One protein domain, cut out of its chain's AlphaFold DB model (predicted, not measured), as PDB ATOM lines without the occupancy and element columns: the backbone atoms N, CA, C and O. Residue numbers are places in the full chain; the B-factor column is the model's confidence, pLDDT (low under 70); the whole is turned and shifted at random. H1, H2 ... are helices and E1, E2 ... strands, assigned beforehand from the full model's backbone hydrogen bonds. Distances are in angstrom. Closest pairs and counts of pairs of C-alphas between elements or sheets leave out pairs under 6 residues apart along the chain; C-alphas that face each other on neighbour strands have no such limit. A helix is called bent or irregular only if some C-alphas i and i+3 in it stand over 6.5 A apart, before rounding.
ATOM      1  N   HIS A  33     -10.551 -28.945  55.084       97.25
ATOM      2  CA  HIS A  33     -11.761 -28.545  54.391       97.25
ATOM      3  C   HIS A  33     -11.560 -27.230  53.644       97.25
ATOM      4  O   HIS A  33     -10.898 -26.310  54.145       97.25
ATOM      5  N   VAL A  34     -12.172 -27.155  52.468       97.94
ATOM      6  CA  VAL A  34     -12.318 -25.955  51.660       97.94
ATOM      7  C   VAL A  34     -13.803 -25.655  51.500       97.94
ATOM      8  O   VAL A  34     -14.516 -26.411  50.849       97.94
ATOM      9  N   ALA A  35     -14.267 -24.548  52.070       98.19
ATOM     10  CA  ALA A  35     -15.569 -23.987  51.739       98.19
ATOM     11  C   ALA A  35     -15.468 -23.203  50.430       98.19
ATOM     12  O   ALA A  35     -14.589 -22.355  50.263       98.19
ATOM     13  N   ALA A  36     -16.355 -23.527  49.499       96.31
ATOM     14  CA  ALA A  36     -16.252 -23.137  48.106       96.31
ATOM     15  C   ALA A  36     -17.533 -22.457  47.611       96.31
ATOM     16  O   ALA A  36     -18.641 -22.854  47.983       96.31
ATOM     17  N   GLU A  37     -17.364 -21.480  46.715       94.94
ATOM     18  CA  GLU A  37     -18.444 -20.820  45.965       94.94
ATOM     19  C   GLU A  37     -19.046 -21.739  44.891       94.94
ATOM     20  O   GLU A  37     -18.912 -21.533  43.685       94.94
ATOM     21  N   VAL A  38     -19.654 -22.826  45.352       92.00
ATOM     22  CA  VAL A  38     -20.424 -23.787  44.564       92.00
ATOM     23  C   VAL A  38     -21.555 -24.331  45.425       92.00
ATOM     24  O   VAL A  38     -21.473 -24.336  46.656       92.00
ATOM     25  N   SER A  39     -22.600 -24.846  44.786       92.56
ATOM     26  CA  SER A  39     -23.692 -25.491  45.508       92.56
ATOM     27  C   SER A  39     -23.234 -26.752  46.255       92.56
ATOM     28  O   SER A  39     -22.290 -27.421  45.815       92.56
ATOM     29  N   PRO A  40     -23.903 -27.147  47.359       92.50
ATOM     30  CA  PRO A  40     -23.665 -28.443  48.002       92.50
ATOM     31  C   PRO A  40     -23.757 -29.614  47.013       92.50
ATOM     32  O   PRO A  40     -22.977 -30.561  47.080       92.50
ATOM     33  N   TRP A  41     -24.685 -29.517  46.059       89.25
ATOM     34  CA  TRP A  41     -24.873 -30.488  44.986       89.25
ATOM     35  C   TRP A  41     -23.665 -30.566  44.045       89.25
ATOM     36  O   TRP A  41     -23.191 -31.665  43.751       89.25
ATOM     37  N   ALA A  42     -23.135 -29.424  43.601       88.06
ATOM     38  CA  ALA A  42     -21.968 -29.370  42.727       88.06
ATOM     39  C   ALA A  42     -20.689 -29.833  43.442       88.06
ATOM     40  O   ALA A  42     -19.916 -30.602  42.869       88.06
ATOM     41  N   ALA A  43     -20.491 -29.442  44.705       91.31
ATOM     42  CA  ALA A  43     -19.359 -29.898  45.513       91.31
ATOM     43  C   ALA A  43     -19.364 -31.420  45.707       91.31
ATOM     44  O   ALA A  43     -18.336 -32.067  45.515       91.31
ATOM     45  N   ALA A  44     -20.528 -32.010  46.009       89.56
ATOM     46  CA  ALA A  44     -20.652 -33.458  46.142       89.56
ATOM     47  C   ALA A  44     -20.251 -34.190  44.850       89.56
ATOM     48  O   ALA A  44     -19.603 -35.230  44.916       89.56
ATOM     49  N   ARG A  45     -20.571 -33.616  43.684       85.50
ATOM     50  CA  ARG A  45     -20.210 -34.161  42.365       85.50
ATOM     51  C   ARG A  45     -18.737 -34.069  42.034       85.50
ATOM     52  O   ARG A  45     -18.210 -34.982  41.405       85.50
ATOM     53  N   LEU A  46     -18.105 -32.979  42.449       86.88
ATOM     54  CA  LEU A  46     -16.666 -32.805  42.330       86.88
ATOM     55  C   LEU A  46     -15.915 -33.790  43.234       86.88
ATOM     56  O   LEU A  46     -14.870 -34.291  42.835       86.88
ATOM     57  N   GLU A  47     -16.438 -34.099  44.425       88.19
ATOM     58  CA  GLU A  47     -15.725 -34.946  45.387       88.19
ATOM     59  C   GLU A  47     -16.030 -36.447  45.288       88.19
ATOM     60  O   GLU A  47     -15.129 -37.269  45.465       88.19
ATOM     61  N   PHE A  48     -17.278 -36.839  45.028       83.88
ATOM     62  CA  PHE A  48     -17.709 -38.229  45.165       83.88
ATOM     63  C   PHE A  48     -18.004 -38.878  43.802       83.88
ATOM     64  O   PHE A  48     -19.022 -38.567  43.175       83.88
ATOM     65  N   PRO A  49     -17.189 -39.864  43.363       63.25
ATOM     66  CA  PRO A  49     -17.313 -40.506  42.049       63.25
ATOM     67  C   PRO A  49     -18.687 -41.124  41.756       63.25
ATOM     68  O   PRO A  49     -19.099 -41.177  40.600       63.25
ATOM     69  N   ALA A  50     -19.410 -41.565  42.792       57.94
ATOM     70  CA  ALA A  50     -20.752 -42.148  42.685       57.94
ATOM     71  C   ALA A  50     -21.838 -41.138  42.264       57.94
ATOM     72  O   ALA A  50     -22.961 -41.530  41.964       57.94
ATOM     73  N   THR A  51     -21.505 -39.845  42.231       61.16
ATOM     74  CA  THR A  51     -22.401 -38.759  41.812       61.16
ATOM     75  C   THR A  51     -21.965 -38.116  40.491       61.16
ATOM     76  O   THR A  51     -22.499 -37.071  40.114       61.16
ATOM     77  N   LYS A  52     -21.015 -38.737  39.765       51.53
ATOM     78  CA  LYS A  52     -20.432 -38.159  38.550       51.53
ATOM     79  C   LYS A  52     -21.517 -37.746  37.550       51.53
ATOM     80  O   LYS A  52     -22.396 -38.542  37.215       51.53
ATOM     81  N   PRO A  53     -21.476 -36.498  37.079       50.31
ATOM     82  CA  PRO A  53     -22.465 -36.000  36.144       50.31
ATOM     83  C   PRO A  53     -22.237 -36.553  34.725       50.31
ATOM     84  O   PRO A  53     -21.187 -37.136  34.444       50.31
ATOM     85  N   PRO A  54     -23.190 -36.348  33.798       45.12
ATOM     86  CA  PRO A  54     -22.900 -36.486  32.375       45.12
ATOM     87  C   PRO A  54     -21.721 -35.574  31.957       45.12
ATOM     88  O   PRO A  54     -21.485 -34.544  32.607       45.12
ATOM     89  N   PRO A  55     -21.003 -35.919  30.869       39.25
ATOM     90  CA  PRO A  55     -19.969 -35.062  30.279       39.25
ATOM     91  C   PRO A  55     -20.485 -33.630  30.038       39.25
ATOM     92  O   PRO A  55     -21.671 -33.451  29.746       39.25
ATOM     93  N   ASN A  56     -19.621 -32.610  30.141       47.03
ATOM     94  CA  ASN A  56     -19.933 -31.180  29.933       47.03
ATOM     95  C   ASN A  56     -20.889 -30.537  30.959       47.03
ATOM     96  O   ASN A  56     -21.555 -29.527  30.700       47.03
ATOM     97  N   SER A  57     -20.971 -31.095  32.160       48.62
ATOM     98  CA  SER A  57     -21.761 -30.573  33.285       48.62
ATOM     99  C   SER A  57     -21.071 -29.456  34.071       48.62
ATOM    100  O   SER A  57     -21.649 -29.008  35.059       48.62
ATOM    101  N   GLY A  58     -19.950 -28.923  33.544       49.34
ATOM    102  CA  GLY A  58     -19.311 -27.629  33.845       49.34
ATOM    103  C   GLY A  58     -19.602 -27.098  35.244       49.34
ATOM    104  O   GLY A  58     -20.622 -26.441  35.463       49.34
ATOM    105  N   HIS A  59     -18.706 -27.410  36.171       54.19
ATOM    106  CA  HIS A  59     -18.892 -27.299  37.617       54.19
ATOM    107  C   HIS A  59     -18.770 -25.858  38.157       54.19
ATOM    108  O   HIS A  59     -18.173 -25.612  39.204       54.19
ATOM    109  N   GLY A  60     -19.334 -24.886  37.435       63.03
ATOM    110  CA  GLY A  60     -19.294 -23.476  37.809       63.03
ATOM    111  C   GLY A  60     -17.866 -22.926  37.836       63.03
ATOM    112  O   GLY A  60     -17.140 -23.016  36.848       63.03
ATOM    113  N   LEU A  61     -17.488 -22.336  38.971       75.69
ATOM    114  CA  LEU A  61     -16.198 -21.677  39.202       75.69
ATOM    115  C   LEU A  61     -15.046 -22.652  39.508       75.69
ATOM    116  O   LEU A  61     -13.903 -22.224  39.661       75.69
ATOM    117  N   TRP A  62     -15.335 -23.952  39.589       85.56
ATOM    118  CA  TRP A  62     -14.382 -24.998  39.951       85.56
ATOM    119  C   TRP A  62     -14.205 -26.021  38.831       85.56
ATOM    120  O   TRP A  62     -15.142 -26.338  38.100       85.56
ATOM    121  N   ARG A  63     -13.000 -26.585  38.722       85.44
ATOM    122  CA  ARG A  63     -12.699 -27.718  37.834       85.44
ATOM    123  C   ARG A  63     -12.569 -29.020  38.604       85.44
ATOM    124  O   ARG A  63     -12.148 -29.018  39.762       85.44
ATOM    125  N   GLN A  64     -12.812 -30.134  37.914       86.69
ATOM    126  CA  GLN A  64     -12.576 -31.466  38.469       86.69
ATOM    127  C   GLN A  64     -11.106 -31.635  38.876       86.69
ATOM    128  O   GLN A  64     -10.828 -32.031  39.999       86.69
ATOM    129  N   SER A  65     -10.168 -31.212  38.025       88.12
ATOM    130  CA  SER A  65      -8.726 -31.266  38.318       88.12
ATOM    131  C   SER A  65      -8.300 -30.463  39.559       88.12
ATOM    132  O   SER A  65      -7.358 -30.847  40.254       88.12
ATOM    133  N   GLU A  66      -8.985 -29.358  39.870       90.88
ATOM    134  CA  GLU A  66      -8.738 -28.585  41.093       90.88
ATOM    135  C   GLU A  66      -9.257 -29.314  42.333       90.88
ATOM    136  O   GLU A  66      -8.556 -29.377  43.344       90.88
ATOM    137  N   ALA A  67     -10.461 -29.886  42.250       92.00
ATOM    138  CA  ALA A  67     -11.027 -30.690  43.326       92.00
ATOM    139  C   ALA A  67     -10.177 -31.943  43.587       92.00
ATOM    140  O   ALA A  67      -9.786 -32.182  44.728       92.00
ATOM    141  N   ASP A  68      -9.816 -32.685  42.537       91.75
ATOM    142  CA  ASP A  68      -8.997 -33.901  42.612       91.75
ATOM    143  C   ASP A  68      -7.657 -33.637  43.306       91.75
ATOM    144  O   ASP A  68      -7.232 -34.418  44.159       91.75
ATOM    145  N   PHE A  69      -7.012 -32.505  42.995       94.56
ATOM    146  CA  PHE A  69      -5.778 -32.103  43.666       94.56
ATOM    147  C   PHE A  69      -5.973 -31.936  45.180       94.56
ATOM    148  O   PHE A  69      -5.174 -32.460  45.956       94.56
ATOM    149  N   LEU A  70      -7.027 -31.234  45.615       94.94
ATOM    150  CA  LEU A  70      -7.304 -31.030  47.042       94.94
ATOM    151  C   LEU A  70      -7.641 -32.348  47.746       94.94
ATOM    152  O   LEU A  70      -7.124 -32.629  48.831       94.94
ATOM    153  N   ILE A  71      -8.492 -33.159  47.114       93.81
ATOM    154  CA  ILE A  71      -8.983 -34.438  47.633       93.81
ATOM    155  C   ILE A  71      -7.854 -35.466  47.720       93.81
ATOM    156  O   ILE A  71      -7.856 -36.278  48.642       93.81
ATOM    157  N   GLY A  72      -6.849 -35.404  46.843       94.25
ATOM    158  CA  GLY A  72      -5.695 -36.309  46.852       94.25
ATOM    159  C   GLY A  72      -4.903 -36.332  48.168       94.25
ATOM    160  O   GLY A  72      -4.190 -37.295  48.436       94.25
ATOM    161  N   PHE A  73      -5.054 -35.319  49.029       93.88
ATOM    162  CA  PHE A  73      -4.428 -35.277  50.358       93.88
ATOM    163  C   PHE A  73      -5.190 -36.077  51.426       93.88
ATOM    164  O   PHE A  73      -4.641 -36.394  52.487       93.88
ATOM    165  N   LYS A  74      -6.460 -36.395  51.171       91.06
ATOM    166  CA  LYS A  74      -7.378 -37.037  52.112       91.06
ATOM    167  C   LYS A  74      -6.891 -38.428  52.515       91.06
ATOM    168  O   LYS A  74      -6.645 -39.288  51.678       91.06
ATOM    169  N   LYS A  75      -6.814 -38.666  53.830       84.25
ATOM    170  CA  LYS A  75      -6.444 -39.969  54.424       84.25
ATOM    171  C   LYS A  75      -7.586 -40.656  55.177       84.25
ATOM    172  O   LYS A  75      -7.453 -41.812  55.557       84.25
ATOM    173  N   ALA A  76      -8.680 -39.939  55.431       79.81
ATOM    174  CA  ALA A  76      -9.797 -40.392  56.251       79.81
ATOM    175  C   ALA A  76     -11.143 -39.974  55.625       79.81
ATOM    176  O   ALA A  76     -11.165 -39.081  54.772       79.81
ATOM    177  N   PRO A  77     -12.265 -40.597  56.027       77.69
ATOM    178  CA  PRO A  77     -13.605 -40.191  55.599       77.69
ATOM    179  C   PRO A  77     -13.938 -38.739  55.990       77.69
ATOM    180  O   PRO A  77     -13.433 -38.234  56.988       77.69
ATOM    181  N   GLY A  78     -14.812 -38.084  55.217       83.62
ATOM    182  CA  GLY A  78     -15.250 -36.691  55.431       83.62
ATOM    183  C   GLY A  78     -15.009 -35.795  54.214       83.62
ATOM    184  O   GLY A  78     -14.021 -35.983  53.516       83.62
ATOM    185  N   ALA A  79     -15.919 -34.869  53.912       91.81
ATOM    186  CA  ALA A  79     -15.812 -34.035  52.711       91.81
ATOM    187  C   ALA A  79     -14.641 -33.044  52.815       91.81
ATOM    188  O   ALA A  79     -14.564 -32.305  53.797       91.81
ATOM    189  N   VAL A  80     -13.750 -33.010  51.824       95.44
ATOM    190  CA  VAL A  80     -12.720 -31.965  51.690       95.44
ATOM    191  C   VAL A  80     -13.323 -30.705  51.079       95.44
ATOM    192  O   VAL A  80     -12.945 -29.609  51.481       95.44
ATOM    193  N   LEU A  81     -14.268 -30.832  50.146       95.06
ATOM    194  CA  LEU A  81     -14.888 -29.704  49.458       95.06
ATOM    195  C   LEU A  81     -16.313 -29.477  49.974       95.06
ATOM    196  O   LEU A  81     -17.201 -30.311  49.801       95.06
ATOM    197  N   TRP A  82     -16.551 -28.324  50.592       96.69
ATOM    198  CA  TRP A  82     -17.864 -27.917  51.085       96.69
ATOM    199  C   TRP A  82     -18.504 -26.929  50.120       96.69
ATOM    200  O   TRP A  82     -18.036 -25.800  49.973       96.69
ATOM    201  N   GLY A  83     -19.611 -27.329  49.497       95.25
ATOM    202  CA  GLY A  83     -20.431 -26.404  48.722       95.25
ATOM    203  C   GLY A  83     -21.167 -25.452  49.656       95.25
ATOM    204  O   GLY A  83     -21.925 -25.896  50.520       95.25
ATOM    205  N   CYS A  84     -20.895 -24.161  49.509       97.25
ATOM    206  CA  CYS A  84     -21.363 -23.101  50.390       97.25
ATOM    207  C   CYS A  84     -22.007 -21.955  49.602       97.25
ATOM    208  O   CYS A  84     -21.879 -20.803  49.998       97.25
ATOM    209  N   ASP A  85     -22.684 -22.256  48.495       96.12
ATOM    210  CA  ASP A  85     -23.418 -21.281  47.685       96.12
ATOM    211  C   ASP A  85     -24.656 -21.908  47.010       96.12
ATOM    212  O   ASP A  85     -25.012 -23.056  47.273       96.12
ATOM    213  N   ILE A  86     -25.358 -21.147  46.173       94.69
ATOM    214  CA  ILE A  86     -26.470 -21.610  45.336       94.69
ATOM    215  C   ILE A  86     -25.990 -22.217  44.008       94.69
ATOM    216  O   ILE A  86     -24.845 -22.052  43.596       94.69
ATOM    217  N   GLU A  87     -26.890 -22.899  43.297       91.06
ATOM    218  CA  GLU A  87     -26.622 -23.438  41.958       91.06
ATOM    219  C   GLU A  87     -27.045 -22.445  40.866       91.06
ATOM    220  O   GLU A  87     -28.144 -22.525  40.318       91.06
ATOM    221  N   GLU A  88     -26.188 -21.474  40.550       78.25
ATOM    222  CA  GLU A  88     -26.558 -20.382  39.638       78.25
ATOM    223  C   GLU A  88     -26.623 -20.803  38.161       78.25
ATOM    224  O   GLU A  88     -27.462 -20.307  37.408       78.25
ATOM    225  N   VAL A  89     -25.749 -21.712  37.715       74.88
ATOM    226  CA  VAL A  89     -25.538 -21.919  36.274       74.88
ATOM    227  C   VAL A  89     -26.622 -22.808  35.675       74.88
ATOM    228  O   VAL A  89     -27.119 -22.525  34.582       74.88
ATOM    229  N   ARG A  90     -26.961 -23.923  36.341       84.12
ATOM    230  CA  ARG A  90     -27.856 -24.941  35.764       84.12
ATOM    231  C   ARG A  90     -28.780 -25.632  36.774       84.12
ATOM    232  O   ARG A  90     -28.753 -26.867  36.878       84.12
ATOM    233  N   PRO A  91     -29.683 -24.900  37.449       90.06
ATOM    234  CA  PRO A  91     -30.633 -25.509  38.381       90.06
ATOM    235  C   PRO A  91     -31.540 -26.568  37.722       90.06
ATOM    236  O   PRO A  91     -31.995 -27.493  38.392       90.06
ATOM    237  N   GLN A  92     -31.740 -26.518  36.397       92.25
ATOM    238  CA  GLN A  92     -32.477 -27.538  35.643       92.25
ATOM    239  C   GLN A  92     -31.882 -28.948  35.743       92.25
ATOM    240  O   GLN A  92     -32.614 -29.925  35.584       92.25
ATOM    241  N   ILE A  93     -30.578 -29.093  36.006       89.19
ATOM    242  CA  ILE A  93     -29.976 -30.420  36.195       89.19
ATOM    243  C   ILE A  93     -30.423 -31.007  37.539       89.19
ATOM    244  O   ILE A  93     -30.860 -32.158  37.576       89.19
ATOM    245  N   MET A  94     -30.412 -30.204  38.612       90.56
ATOM    246  CA  MET A  94     -30.946 -30.616  39.918       90.56
ATOM    247  C   MET A  94     -32.435 -30.964  39.828       90.56
ATOM    248  O   MET A  94     -32.858 -31.973  40.383       90.56
ATOM    249  N   ILE A  95     -33.220 -30.175  39.082       94.94
ATOM    250  CA  ILE A  95     -34.649 -30.441  38.839       94.94
ATOM    251  C   ILE A  95     -34.855 -31.824  38.204       94.94
ATOM    252  O   ILE A  95     -35.689 -32.600  38.671       94.94
ATOM    253  N   ARG A  96     -34.088 -32.154  37.156       93.75
ATOM    254  CA  ARG A  96     -34.176 -33.460  36.479       93.75
ATOM    255  C   ARG A  96     -33.816 -34.606  37.418       93.75
ATOM    256  O   ARG A  96     -34.517 -35.611  37.437       93.75
ATOM    257  N   GLU A  97     -32.767 -34.455  38.219       92.06
ATOM    258  CA  GLU A  97     -32.380 -35.470  39.200       92.06
ATOM    259  C   GLU A  97     -33.443 -35.673  40.288       92.06
ATOM    260  O   GLU A  97     -33.797 -36.812  40.596       92.06
ATOM    261  N   LEU A  98     -33.995 -34.582  40.828       93.06
ATOM    262  CA  LEU A  98     -35.110 -34.621  41.775       93.06
ATOM    263  C   LEU A  98     -36.297 -35.391  41.197       93.06
ATOM    264  O   LEU A  98     -36.837 -36.267  41.871       93.06
ATOM    265  N   ALA A  99     -36.683 -35.096  39.953       94.62
ATOM    266  CA  ALA A  99     -37.791 -35.761  39.276       94.62
ATOM    267  C   ALA A  99     -37.519 -37.256  39.032       94.62
ATOM    268  O   ALA A  99     -38.410 -38.076  39.242       94.62
ATOM    269  N   LEU A 100     -36.291 -37.624  38.648       93.12
ATOM    270  CA  LEU A 100     -35.889 -39.024  38.463       93.12
ATOM    271  C   LEU A 100     -35.960 -39.823  39.770       93.12
ATOM    272  O   LEU A 100     -36.431 -40.957  39.768       93.12
ATOM    273  N   LYS A 101     -35.533 -39.228  40.890       91.81
ATOM    274  CA  LYS A 101     -35.616 -39.852  42.222       91.81
ATOM    275  C   LYS A 101     -37.047 -39.877  42.781       91.81
ATOM    276  O   LYS A 101     -37.321 -40.654  43.688       91.81
ATOM    277  N   ASN A 102     -37.955 -39.052  42.251       93.12
ATOM    278  CA  ASN A 102     -39.325 -38.885  42.748       93.12
ATOM    279  C   ASN A 102     -40.352 -38.921  41.594       93.12
ATOM    280  O   ASN A 102     -41.065 -37.939  41.360       93.12
ATOM    281  N   PRO A 103     -40.468 -40.052  40.869       92.75
ATOM    282  CA  PRO A 103     -41.204 -40.136  39.603       92.75
ATOM    283  C   PRO A 103     -42.726 -39.961  39.731       92.75
ATOM    284  O   PRO A 103     -43.415 -39.772  38.727       92.75
ATOM    285  N   SER A 104     -43.285 -40.022  40.941       92.00
ATOM    286  CA  SER A 104     -44.703 -39.750  41.205       92.00
ATOM    287  C   SER A 104     -45.013 -38.262  41.408       92.00
ATOM    288  O   SER A 104     -46.181 -37.882  41.353       92.00
ATOM    289  N   SER A 105     -44.004 -37.407  41.606       93.94
ATOM    290  CA  SER A 105     -44.207 -35.987  41.903       93.94
ATOM    291  C   SER A 105     -44.626 -35.207  40.657       93.94
ATOM    292  O   SER A 105     -43.828 -34.962  39.748       93.94
ATOM    293  N   GLN A 106     -45.894 -34.791  40.619       95.19
ATOM    294  CA  GLN A 106     -46.422 -33.974  39.528       95.19
ATOM    295  C   GLN A 106     -45.753 -32.590  39.436       95.19
ATOM    296  O   GLN A 106     -45.382 -32.219  38.320       95.19
ATOM    297  N   PRO A 107     -45.505 -31.851  40.542       96.75
ATOM    298  CA  PRO A 107     -44.797 -30.574  40.462       96.75
ATOM    299  C   PRO A 107     -43.408 -30.708  39.827       96.75
ATOM    300  O   PRO A 107     -43.063 -29.934  38.938       96.75
ATOM    301  N   LEU A 108     -42.636 -31.743  40.189       96.38
ATOM    302  CA  LEU A 108     -41.301 -31.962  39.620       96.38
ATOM    303  C   LEU A 108     -41.345 -32.285  38.119       96.38
ATOM    304  O   LEU A 108     -40.494 -31.806  37.371       96.38
ATOM    305  N   LYS A 109     -42.353 -33.032  37.646       96.56
ATOM    306  CA  LYS A 109     -42.559 -33.262  36.203       96.56
ATOM    307  C   LYS A 109     -42.819 -31.961  35.450       96.56
ATOM    308  O   LYS A 109     -42.234 -31.745  34.391       96.56
ATOM    309  N   VAL A 110     -43.655 -31.083  36.008       97.69
ATOM    310  CA  VAL A 110     -43.923 -29.763  35.421       97.69
ATOM    311  C   VAL A 110     -42.639 -28.936  35.367       97.69
ATOM    312  O   VAL A 110     -42.330 -28.367  34.324       97.69
ATOM    313  N   MET A 111     -41.839 -28.929  36.438       97.88
ATOM    314  CA  MET A 111     -40.550 -28.226  36.452       97.88
ATOM    315  C   MET A 111     -39.584 -28.743  35.375       97.88
ATOM    316  O   MET A 111     -38.895 -27.943  34.738       97.88
ATOM    317  N   VAL A 112     -39.532 -30.062  35.142       97.56
ATOM    318  CA  VAL A 112     -38.717 -30.654  34.066       97.56
ATOM    319  C   VAL A 112     -39.164 -30.148  32.697       97.56
ATOM    320  O   VAL A 112     -38.312 -29.727  31.916       97.56
ATOM    321  N   GLU A 113     -40.469 -30.125  32.417       97.31
ATOM    322  CA  GLU A 113     -40.975 -29.622  31.132       97.31
ATOM    323  C   GLU A 113     -40.685 -28.125  30.961       97.31
ATOM    324  O   GLU A 113     -40.163 -27.702  29.930       97.31
ATOM    325  N   ARG A 114     -40.915 -27.318  32.005       96.81
ATOM    326  CA  ARG A 114     -40.625 -25.873  31.997       96.81
ATOM    327  C   ARG A 114     -39.157 -25.541  31.754       96.81
ATOM    328  O   ARG A 114     -38.850 -24.460  31.263       96.81
ATOM    329  N   THR A 115     -38.255 -26.456  32.095       96.19
ATOM    330  CA  THR A 115     -36.803 -26.277  31.961       96.19
ATOM    331  C   THR A 115     -36.185 -27.187  30.895       96.19
ATOM    332  O   THR A 115     -34.963 -27.384  30.860       96.19
ATOM    333  N   ARG A 116     -37.005 -27.739  29.987       94.50
ATOM    334  CA  ARG A 116     -36.555 -28.645  28.919       94.50
ATOM    335  C   ARG A 116     -35.492 -28.002  28.027       94.50
ATOM    336  O   ARG A 116     -34.474 -28.628  27.745       94.50
ATOM    337  N   GLU A 117     -35.698 -26.736  27.673       92.44
ATOM    338  CA  GLU A 117     -34.805 -25.923  26.831       92.44
ATOM    339  C   GLU A 117     -33.689 -25.216  27.620       92.44
ATOM    340  O   GLU A 117     -32.928 -24.428  27.066       92.44
ATOM    341  N   GLY A 118     -33.579 -25.496  28.920       90.81
ATOM    342  CA  GLY A 118     -32.694 -24.789  29.837       90.81
ATOM    343  C   GLY A 118     -33.458 -23.892  30.804       90.81
ATOM    344  O   GLY A 118     -34.636 -23.585  30.626       90.81
ATOM    345  N   TYR A 119     -32.775 -23.504  31.875       92.38
ATOM    346  CA  TYR A 119     -33.316 -22.600  32.877       92.38
ATOM    347  C   TYR A 119     -33.271 -21.147  32.389       92.38
ATOM    348  O   TYR A 119     -32.287 -20.713  31.791       92.38
ATOM    349  N   LYS A 120     -34.330 -20.386  32.681       93.38
ATOM    350  CA  LYS A 120     -34.403 -18.940  32.454       93.38
ATOM    351  C   LYS A 120     -34.750 -18.276  33.779       93.38
ATOM    352  O   LYS A 120     -35.754 -18.623  34.383       93.38
ATOM    353  N   ARG A 121     -33.972 -17.276  34.201       92.69
ATOM    354  CA  ARG A 121     -34.190 -16.564  35.475       92.69
ATOM    355  C   ARG A 121     -35.608 -16.005  35.636       92.69
ATOM    356  O   ARG A 121     -36.133 -15.963  36.738       92.69
ATOM    357  N   THR A 122     -36.264 -15.635  34.538       93.94
ATOM    358  CA  THR A 122     -37.648 -15.141  34.546       93.94
ATOM    359  C   THR A 122     -38.683 -16.180  34.990       93.94
ATOM    360  O   THR A 122     -39.797 -15.791  35.316       93.94
ATOM    361  N   SER A 123     -38.359 -17.480  35.008       95.44
ATOM    362  CA  SER A 123     -39.250 -18.529  35.529       95.44
ATOM    363  C   SER A 123     -38.962 -18.917  36.984       95.44
ATOM    364  O   SER A 123     -39.599 -19.834  37.499       95.44
ATOM    365  N   ALA A 124     -38.029 -18.239  37.665       96.25
ATOM    366  CA  ALA A 124     -37.620 -18.587  39.027       96.25
ATOM    367  C   ALA A 124     -38.793 -18.612  40.022       96.25
ATOM    368  O   ALA A 124     -38.894 -19.552  40.806       96.25
ATOM    369  N   ASP A 125     -39.706 -17.637  39.950       96.75
ATOM    370  CA  ASP A 125     -40.882 -17.554  40.829       96.75
ATOM    371  C   ASP A 125     -41.863 -18.719  40.635       96.75
ATOM    372  O   ASP A 125     -42.287 -19.345  41.608       96.75
ATOM    373  N   GLU A 126     -42.189 -19.052  39.381       97.50
ATOM    374  CA  GLU A 126     -43.054 -20.196  39.053       97.50
ATOM    375  C   GLU A 126     -42.425 -21.503  39.560       97.50
ATOM    376  O   GLU A 126     -43.070 -22.303  40.241       97.50
ATOM    377  N   LEU A 127     -41.134 -21.698  39.276       97.94
ATOM    378  CA  LEU A 127     -40.389 -22.881  39.701       97.94
ATOM    379  C   LEU A 127     -40.277 -22.971  41.228       97.94
ATOM    380  O   LEU A 127     -40.331 -24.073  41.774       97.94
ATOM    381  N   LEU A 128     -40.148 -21.842  41.930       98.00
ATOM    382  CA  LEU A 128     -40.122 -21.803  43.392       98.00
ATOM    383  C   LEU A 128     -41.456 -22.273  43.985       98.00
ATOM    384  O   LEU A 128     -41.461 -23.025  44.963       98.00
ATOM    385  N   GLY A 129     -42.580 -21.866  43.384       97.94
ATOM    386  CA  GLY A 129     -43.911 -22.359  43.741       97.94
ATOM    387  C   GLY A 129     -43.998 -23.882  43.626       97.94
ATOM    388  O   GLY A 129     -44.300 -24.562  44.607       97.94
ATOM    389  N   LEU A 130     -43.605 -24.422  42.469       97.94
ATOM    390  CA  LEU A 130     -43.598 -25.866  42.209       97.94
ATOM    391  C   LEU A 130     -42.663 -26.637  43.155       97.94
ATOM    392  O   LEU A 130     -43.022 -27.710  43.638       97.94
ATOM    393  N   ALA A 131     -41.488 -26.092  43.484       96.94
ATOM    394  CA  ALA A 131     -40.567 -26.707  44.444       96.94
ATOM    395  C   ALA A 131     -41.177 -26.793  45.857       96.94
ATOM    396  O   ALA A 131     -41.034 -27.804  46.549       96.94
ATOM    397  N   ARG A 132     -41.909 -25.755  46.283       96.19
ATOM    398  CA  ARG A 132     -42.627 -25.725  47.569       96.19
ATOM    399  C   ARG A 132     -43.866 -26.623  47.589       96.19
ATOM    400  O   ARG A 132     -44.290 -27.048  48.659       96.19
ATOM    401  N   GLU A 133     -44.465 -26.913  46.441       95.50
ATOM    402  CA  GLU A 133     -45.507 -27.939  46.319       95.50
ATOM    403  C   GLU A 133     -44.908 -29.350  46.353       95.50
ATOM    404  O   GLU A 133     -45.441 -30.248  47.013       95.50
ATOM    405  N   ALA A 134     -43.756 -29.549  45.705       93.19
ATOM    406  CA  ALA A 134     -43.026 -30.810  45.734       93.19
ATOM    407  C   ALA A 134     -42.641 -31.215  47.167       93.19
ATOM    408  O   ALA A 134     -42.767 -32.386  47.516       93.19
ATOM    409  N   SER A 135     -42.263 -30.258  48.026       90.38
ATOM    410  CA  SER A 135     -41.916 -30.544  49.428       90.38
ATOM    411  C   SER A 135     -43.098 -31.024  50.276       90.38
ATOM    412  O   SER A 135     -42.891 -31.639  51.318       90.38
ATOM    413  N   LYS A 136     -44.339 -30.775  49.837       88.44
ATOM    414  CA  LYS A 136     -45.567 -31.174  50.545       88.44
ATOM    415  C   LYS A 136     -46.141 -32.509  50.063       88.44
ATOM    416  O   LYS A 136     -46.997 -33.071  50.738       88.44
ATOM    417  N   SER A 137     -45.726 -33.000  48.894       71.50
ATOM    418  CA  SER A 137     -46.461 -34.037  48.145       71.50
ATOM    419  C   SER A 137     -45.962 -35.480  48.329       71.50
ATOM    420  O   SER A 137     -46.381 -36.369  47.592       71.50
ATOM    421  N   GLY A 138     -45.136 -35.772  49.339       67.38
ATOM    422  CA  GLY A 138     -44.768 -37.151  49.685       67.38
ATOM    423  C   GLY A 138     -43.615 -37.256  50.684       67.38
ATOM    424  O   GLY A 138     -42.993 -36.258  51.038       67.38
ATOM    425  N   ARG A 139     -43.312 -38.481  51.138       81.06
ATOM    426  CA  ARG A 139     -42.122 -38.758  51.958       81.06
ATOM    427  C   ARG A 139     -40.898 -38.825  51.041       81.06
ATOM    428  O   ARG A 139     -40.638 -39.860  50.432       81.06
ATOM    429  N   LEU A 140     -40.180 -37.713  50.928       87.38
ATOM    430  CA  LEU A 140     -38.897 -37.642  50.231       87.38
ATOM    431  C   LEU A 140     -37.833 -38.452  50.992       87.38
ATOM    432  O   LEU A 140     -37.893 -38.614  52.211       87.38
ATOM    433  N   THR A 141     -36.837 -38.975  50.276       89.94
ATOM    434  CA  THR A 141     -35.623 -39.491  50.927       89.94
ATOM    435  C   THR A 141     -34.803 -38.324  51.480       89.94
ATOM    436  O   THR A 141     -34.835 -37.240  50.904       89.94
ATOM    437  N   LYS A 142     -33.986 -38.544  52.520       89.12
ATOM    438  CA  LYS A 142     -33.096 -37.497  53.073       89.12
ATOM    439  C   LYS A 142     -32.215 -36.825  52.013       89.12
ATOM    440  O   LYS A 142     -31.944 -35.633  52.080       89.12
ATOM    441  N   GLU A 143     -31.758 -37.594  51.027       88.31
ATOM    442  CA  GLU A 143     -30.983 -37.071  49.899       88.31
ATOM    443  C   GLU A 143     -31.835 -36.148  49.010       88.31
ATOM    444  O   GLU A 143     -31.399 -35.051  48.666       88.31
ATOM    445  N   SER A 144     -33.068 -36.557  48.687       91.75
ATOM    446  CA  SER A 144     -33.997 -35.737  47.899       91.75
ATOM    447  C   SER A 144     -34.433 -34.481  48.657       91.75
ATOM    448  O   SER A 144     -34.601 -33.438  48.037       91.75
ATOM    449  N   GLU A 145     -34.571 -34.549  49.983       93.31
ATOM    450  CA  GLU A 145     -34.847 -33.385  50.836       93.31
ATOM    451  C   GLU A 145     -33.710 -32.359  50.760       93.31
ATOM    452  O   GLU A 145     -33.971 -31.188  50.488       93.31
ATOM    453  N   LYS A 146     -32.447 -32.790  50.907       91.12
ATOM    454  CA  LYS A 146     -31.275 -31.900  50.782       91.12
ATOM    455  C   LYS A 146     -31.161 -31.281  49.385       91.12
ATOM    456  O   LYS A 146     -30.850 -30.095  49.248       91.12
ATOM    457  N   LEU A 147     -31.435 -32.068  48.343       92.62
ATOM    458  CA  LEU A 147     -31.415 -31.581  46.965       92.62
ATOM    459  C   LEU A 147     -32.542 -30.570  46.702       92.62
ATOM    460  O   LEU A 147     -32.301 -29.519  46.111       92.62
ATOM    461  N   LEU A 148     -33.753 -30.841  47.196       95.19
ATOM    462  CA  LEU A 148     -34.882 -29.919  47.093       95.19
ATOM    463  C   LEU A 148     -34.620 -28.628  47.871       95.19
ATOM    464  O   LEU A 148     -34.917 -27.550  47.369       95.19
ATOM    465  N   GLN A 149     -34.023 -28.716  49.060       94.94
ATOM    466  CA  GLN A 149     -33.630 -27.547  49.847       94.94
ATOM    467  C   GLN A 149     -32.621 -26.673  49.092       94.94
ATOM    468  O   GLN A 149     -32.812 -25.459  49.019       94.94
ATOM    469  N   SER A 150     -31.599 -27.278  48.479       94.56
ATOM    470  CA  SER A 150     -30.615 -26.558  47.652       94.56
ATOM    471  C   SER A 150     -31.280 -25.868  46.451       94.56
ATOM    472  O   SER A 150     -30.972 -24.720  46.125       94.56
ATOM    473  N   LEU A 151     -32.246 -26.541  45.815       96.56
ATOM    474  CA  LEU A 151     -33.031 -25.975  44.720       96.56
ATOM    475  C   LEU A 151     -33.912 -24.806  45.186       96.56
ATOM    476  O   LEU A 151     -33.937 -23.770  44.527       96.56
ATOM    477  N   VAL A 152     -34.594 -24.932  46.326       97.06
ATOM    478  CA  VAL A 152     -35.409 -23.852  46.904       97.06
ATOM    479  C   VAL A 152     -34.540 -22.636  47.225       97.06
ATOM    480  O   VAL A 152     -34.875 -21.541  46.787       97.06
ATOM    481  N   GLN A 153     -33.402 -22.815  47.903       96.75
ATOM    482  CA  GLN A 153     -32.470 -21.720  48.203       96.75
ATOM    483  C   GLN A 153     -31.999 -21.000  46.930       96.75
ATOM    484  O   GLN A 153     -31.952 -19.771  46.888       96.75
ATOM    485  N   THR A 154     -31.703 -21.767  45.877       96.44
ATOM    486  CA  THR A 154     -31.322 -21.228  44.566       96.44
ATOM    487  C   THR A 154     -32.450 -20.395  43.957       96.44
ATOM    488  O   THR A 154     -32.237 -19.243  43.581       96.44
ATOM    489  N   LEU A 155     -33.664 -20.946  43.896       97.50
ATOM    490  CA  LEU A 155     -34.815 -20.284  43.282       97.50
ATOM    491  C   LEU A 155     -35.282 -19.057  44.074       97.50
ATOM    492  O   LEU A 155     -35.733 -18.094  43.469       97.50
ATOM    493  N   GLU A 156     -35.126 -19.038  45.400       97.31
ATOM    494  CA  GLU A 156     -35.408 -17.849  46.209       97.31
ATOM    495  C   GLU A 156     -34.447 -16.697  45.899       97.31
ATOM    496  O   GLU A 156     -34.873 -15.544  45.851       97.31
ATOM    497  N   VAL A 157     -33.156 -16.966  45.691       97.56
ATOM    498  CA  VAL A 157     -32.210 -15.917  45.274       97.56
ATOM    499  C   VAL A 157     -32.518 -15.455  43.852       97.56
ATOM    500  O   VAL A 157     -32.554 -14.256  43.581       97.56
ATOM    501  N   GLU A 158     -32.750 -16.393  42.937       96.31
ATOM    502  CA  GLU A 158     -32.980 -16.077  41.530       96.31
ATOM    503  C   GLU A 158     -34.312 -15.352  41.279       96.31
ATOM    504  O   GLU A 158     -34.370 -14.486  40.407       96.31
ATOM    505  N   SER A 159     -35.338 -15.641  42.082       96.31
ATOM    506  CA  SER A 159     -36.612 -14.913  42.148       96.31
ATOM    507  C   SER A 159     -36.393 -13.422  42.425       96.31
ATOM    508  O   SER A 159     -36.838 -12.573  41.649       96.31
ATOM    509  N   ASP A 160     -35.612 -13.091  43.461       96.56
ATOM    510  CA  ASP A 160     -35.267 -11.697  43.748       96.56
ATOM    511  C   ASP A 160     -34.412 -11.099  42.612       96.56
ATOM    512  O   ASP A 160     -34.611  -9.952  42.224       96.56
ATOM    513  N   ARG A 161     -33.466 -11.857  42.032       94.38
ATOM    514  CA  ARG A 161     -32.609 -11.366  40.929       94.38
ATOM    515  C   ARG A 161     -33.376 -11.080  39.640       94.38
ATOM    516  O   ARG A 161     -32.893 -10.294  38.823       94.38
ATOM    517  N   ALA A 162     -34.518 -11.730  39.422       93.38
ATOM    518  CA  ALA A 162     -35.369 -11.479  38.264       93.38
ATOM    519  C   ALA A 162     -36.006 -10.076  38.304       93.38
ATOM    520  O   ALA A 162     -36.393  -9.554  37.260       93.38
ATOM    521  N   GLN A 163     -36.076  -9.457  39.486       93.06
ATOM    522  CA  GLN A 163     -36.723  -8.171  39.727       93.06
ATOM    523  C   GLN A 163     -35.667  -7.075  39.936       93.06
ATOM    524  O   GLN A 163     -34.779  -7.173  40.785       93.06
ATOM    525  N   ALA A 164     -35.721  -6.015  39.123       89.06
ATOM    526  CA  ALA A 164     -34.671  -4.994  39.090       89.06
ATOM    527  C   ALA A 164     -34.532  -4.215  40.413       89.06
ATOM    528  O   ALA A 164     -33.421  -3.848  40.798       89.06
ATOM    529  N   ASP A 165     -35.641  -4.000  41.114       94.25
ATOM    530  CA  ASP A 165     -35.747  -3.320  42.406       94.25
ATOM    531  C   ASP A 165     -35.287  -4.186  43.594       94.25
ATOM    532  O   ASP A 165     -34.978  -3.659  44.661       94.25
ATOM    533  N   LEU A 166     -35.145  -5.503  43.407       94.94
ATOM    534  CA  LEU A 166     -34.765  -6.445  44.465       94.94
ATOM    535  C   LEU A 166     -33.291  -6.887  44.420       94.94
ATOM    536  O   LEU A 166     -32.892  -7.780  45.167       94.94
ATOM    537  N   ARG A 167     -32.429  -6.243  43.619       92.19
ATOM    538  CA  ARG A 167     -30.998  -6.614  43.485       92.19
ATOM    539  C   ARG A 167     -30.229  -6.670  44.811       92.19
ATOM    540  O   ARG A 167     -29.427  -7.585  45.029       92.19
ATOM    541  N   LEU A 168     -30.459  -5.703  45.702       95.06
ATOM    542  CA  LEU A 168     -29.826  -5.692  47.025       95.06
ATOM    543  C   LEU A 168     -30.341  -6.856  47.880       95.06
ATOM    544  O   LEU A 168     -29.551  -7.582  48.483       95.06
ATOM    545  N   ARG A 169     -31.659  -7.083  47.866       96.75
ATOM    546  CA  ARG A 169     -32.311  -8.185  48.580       96.75
ATOM    547  C   ARG A 169     -31.778  -9.544  48.123       96.75
ATOM    548  O   ARG A 169     -31.406 -10.351  48.971       96.75
ATOM    549  N   ALA A 170     -31.641  -9.750  46.814       96.44
ATOM    550  CA  ALA A 170     -31.024 -10.943  46.240       96.44
ATOM    551  C   ALA A 170     -29.599 -11.168  46.762       96.44
ATOM    552  O   ALA A 170     -29.238 -12.282  47.142       96.44
ATOM    553  N   SER A 171     -28.792 -10.103  46.807       96.19
ATOM    554  CA  SER A 171     -27.409 -10.165  47.293       96.19
ATOM    555  C   SER A 171     -27.359 -10.539  48.777       96.19
ATOM    556  O   SER A 171     -26.644 -11.462  49.155       96.19
ATOM    557  N   MET A 172     -28.189  -9.901  49.610       97.50
ATOM    558  CA  MET A 172     -28.314 -10.231  51.034       97.50
ATOM    559  C   MET A 172     -28.810 -11.665  51.255       97.50
ATOM    560  O   MET A 172     -28.334 -12.354  52.158       97.50
ATOM    561  N   ARG A 173     -29.755 -12.136  50.430       97.69
ATOM    562  CA  ARG A 173     -30.287 -13.499  50.507       97.69
ATOM    563  C   ARG A 173     -29.224 -14.536  50.152       97.69
ATOM    564  O   ARG A 173     -29.081 -15.501  50.897       97.69
ATOM    565  N   ARG A 174     -28.454 -14.327  49.078       97.62
ATOM    566  CA  ARG A 174     -27.346 -15.223  48.708       97.62
ATOM    567  C   ARG A 174     -26.292 -15.281  49.810       97.62
ATOM    568  O   ARG A 174     -25.933 -16.368  50.242       97.62
ATOM    569  N   GLU A 175     -25.878 -14.133  50.346       98.12
ATOM    570  CA  GLU A 175     -24.936 -14.070  51.474       98.12
ATOM    571  C   GLU A 175     -25.439 -14.826  52.708       98.12
ATOM    572  O   GLU A 175     -24.673 -15.523  53.374       98.12
ATOM    573  N   LEU A 176     -26.739 -14.747  53.003       98.25
ATOM    574  CA  LEU A 176     -27.340 -15.527  54.081       98.25
ATOM    575  C   LEU A 176     -27.298 -17.038  53.802       98.25
ATOM    576  O   LEU A 176     -27.034 -17.803  54.727       98.25
ATOM    577  N   VAL A 177     -27.549 -17.470  52.561       98.38
ATOM    578  CA  VAL A 177     -27.427 -18.885  52.167       98.38
ATOM    579  C   VAL A 177     -25.995 -19.371  52.382       98.38
ATOM    580  O   VAL A 177     -25.808 -20.376  53.065       98.38
ATOM    581  N   MET A 178     -24.993 -18.627  51.906       98.62
ATOM    582  CA  MET A 178     -23.588 -19.020  52.061       98.62
ATOM    583  C   MET A 178     -23.179 -19.164  53.534       98.62
ATOM    584  O   MET A 178     -22.542 -20.145  53.914       98.62
ATOM    585  N   LYS A 179     -23.603 -18.228  54.397       98.62
ATOM    586  CA  LYS A 179     -23.344 -18.284  55.849       98.62
ATOM    587  C   LYS A 179     -23.995 -19.497  56.511       98.62
ATOM    588  O   LYS A 179     -23.365 -20.142  57.345       98.62
ATOM    589  N   LYS A 180     -25.245 -19.811  56.150       98.38
ATOM    590  CA  LYS A 180     -25.967 -20.975  56.688       98.38
ATOM    591  C   LYS A 180     -25.288 -22.279  56.287       98.38
ATOM    592  O   LYS A 180     -24.975 -23.072  57.167       98.38
ATOM    593  N   LEU A 181     -24.990 -22.449  54.998       98.12
ATOM    594  CA  LEU A 181     -24.310 -23.642  54.490       98.12
ATOM    595  C   LEU A 181     -22.930 -23.815  55.133       98.12
ATOM    596  O   LEU A 181     -22.598 -24.908  55.581       98.12
ATOM    597  N   PHE A 182     -22.151 -22.734  55.259       98.56
ATOM    598  CA  PHE A 182     -20.879 -22.784  55.979       98.56
ATOM    599  C   PHE A 182     -21.062 -23.289  57.417       98.56
ATOM    600  O   PHE A 182     -20.333 -24.180  57.848       98.56
ATOM    601  N   MET A 183     -22.029 -22.740  58.160       98.06
ATOM    602  CA  MET A 183     -22.258 -23.118  59.557       98.06
ATOM    603  C   MET A 183     -22.755 -24.553  59.720       98.06
ATOM    604  O   MET A 183     -22.384 -25.197  60.702       98.06
ATOM    605  N   GLU A 184     -23.559 -25.052  58.781       96.19
ATOM    606  CA  GLU A 184     -23.975 -26.455  58.733       96.19
ATOM    607  C   GLU A 184     -22.740 -27.364  58.649       96.19
ATOM    608  O   GLU A 184     -22.501 -28.154  59.564       96.19
ATOM    609  N   HIS A 185     -21.882 -27.168  57.640       96.56
ATOM    610  CA  HIS A 185     -20.664 -27.973  57.478       96.56
ATOM    611  C   HIS A 185     -19.682 -27.816  58.646       96.56
ATOM    612  O   HIS A 185     -19.138 -28.801  59.146       96.56
ATOM    613  N   TYR A 186     -19.460 -26.584  59.112       96.88
ATOM    614  CA  TYR A 186     -18.525 -26.291  60.200       96.88
ATOM    615  C   TYR A 186     -18.937 -26.964  61.516       96.88
ATOM    616  O   TYR A 186     -18.082 -27.478  62.247       96.88
ATOM    617  N   SER A 187     -20.241 -26.987  61.808       94.88
ATOM    618  CA  SER A 187     -20.782 -27.632  63.008       94.88
ATOM    619  C   SER A 187     -20.710 -29.154  62.904       94.88
ATOM    620  O   SER A 187     -20.269 -29.803  63.850       94.88
ATOM    621  N   GLU A 188     -21.077 -29.724  61.749       94.25
ATOM    622  CA  GLU A 188     -20.986 -31.169  61.495       94.25
ATOM    623  C   GLU A 188     -19.541 -31.687  61.589       94.25
ATOM    624  O   GLU A 188     -19.304 -32.785  62.093       94.25
ATOM    625  N   ALA A 189     -18.564 -30.886  61.159       93.88
ATOM    626  CA  ALA A 189     -17.148 -31.239  61.189       93.88
ATOM    627  C   ALA A 189     -16.451 -30.990  62.543       93.88
ATOM    628  O   ALA A 189     -15.252 -31.242  62.664       93.88
ATOM    629  N   GLY A 190     -17.166 -30.497  63.561       91.94
ATOM    630  CA  GLY A 190     -16.618 -30.316  64.908       91.94
ATOM    631  C   GLY A 190     -15.637 -29.147  65.043       91.94
ATOM    632  O   GLY A 190     -14.608 -29.286  65.699       91.94
ATOM    633  N   ALA A 191     -15.957 -27.995  64.443       88.69
ATOM    634  CA  ALA A 191     -15.173 -26.755  64.511       88.69
ATOM    635  C   ALA A 191     -13.721 -26.849  63.970       88.69
ATOM    636  O   ALA A 191     -12.761 -26.521  64.678       88.69
ATOM    637  N   PRO A 192     -13.521 -27.285  62.712       94.81
ATOM    638  CA  PRO A 192     -12.189 -27.484  62.143       94.81
ATOM    639  C   PRO A 192     -11.525 -26.174  61.683       94.81
ATOM    640  O   PRO A 192     -12.142 -25.113  61.622       94.81
ATOM    641  N   ARG A 193     -10.258 -26.259  61.254       97.31
ATOM    642  CA  ARG A 193      -9.630 -25.200  60.446       97.31
ATOM    643  C   ARG A 193     -10.099 -25.302  58.997       97.31
ATOM    644  O   ARG A 193     -10.049 -26.389  58.416       97.31
TER     645      ARG A 193
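This is residues 33 to 193 of the 321 residues of an uncharacterized protein of Acidobacteria bacterium (UniProt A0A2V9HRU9). Two short parallel strands, E1 and E2, with H1 packed on E2 and H2 next to H1, make a small lobe at one end of the domain, and four helices, H3 to H6, make an up-and-down bundle at the other. The longest helix, H7, folds back from the end of H6 and runs to the strand pair, which lies between H1 and residues 178 to 186 of H7. The printed part has 161 residues with seven named helices and two named strands, in the order E1 H1 H2 E2 H3 H4 H5 H6 H7; its one sheet has the order E1, E2, and the class is mostly helix. It is compact, with a radius of gyration of the C-alphas of 15.9 A and spans of 43 by 36 by 30 A.

E1, residues 33 to 36, begins at C-alpha 33, (-11.761, -28.545, 54.391), and E2 is residues 81 to 83. Between them come H1, residues 40 to 47, and H2, residues 64 to 71. H3, residues 91 to 101, is 15.7 A long; H4, residues 106 to 114, is 12.5 A; H5, residues 121 to 134, is 19.7 A. H6, residues 142 to 161, is 28.8 A long and begins at C-alpha 142, (-33.096, -37.497, 53.073). H7, residues 164 to 188, is 37.1 A long and ends at C-alpha 188, (-20.986, -31.169, 61.495). H5 and H7 are irregular: C-alphas 122 and 125 are 7.5 A apart, and C-alphas 165 and 168 are 7.9 A apart.

E1 and E2 are parallel at 35 degrees, with N 82 and O 34 within hydrogen-bond range at 2.8 A. E1, H1 H2, E2 is a strand-helix-strand unit, two parallel neighbour strands joined through helices, with a right-handed crossover. The closest C-alphas of H1 and E2, Pro 40 and Gly 83, are 3.9 A apart; those of E2 and H7, Trp 82 and His 185, 7.0 A. H1 touches H2, about perpendicular at 81 degrees, closest at Leu 46 and Gln 64, 5.8 A. The hub is H6. It only just touches H1, with 3 pairs of C-alphas within 8 A, closest at Trp 41 and Leu 147, 6.9 A. H5 and H6, a helical hairpin, touch closest at Ala 124 and Ser 159, 4.9 A. H6 touches H3 at a shallow tilt of 27 degrees, closest at Leu 98 and Ser 144, 6.3 A. H4 touches H3, closest at Ala 99 and Leu 108, 5.2 A, and H5, closest at Pro 107 and Leu 130, 5.2 A. Residues 153 to 161 of H6 touch residues 166 to 177 of H7, closest at Asp 160 and Ala 170, 5.0 A. H1 to H4 have every O i to N i+4 pair within hydrogen-bond range; H5 has 8 of 10, H6 15 of 16 and H7 19 of 21.

The two C-alphas farthest apart, those of Lys 75 and Asp 165, are 48.4 A apart. The printed part has no cut. The link from H1 to H2, 16 residues, is long. The mean pLDDT of the printed part is 89.9; residues 49 to 60 and residue 138 are under 70.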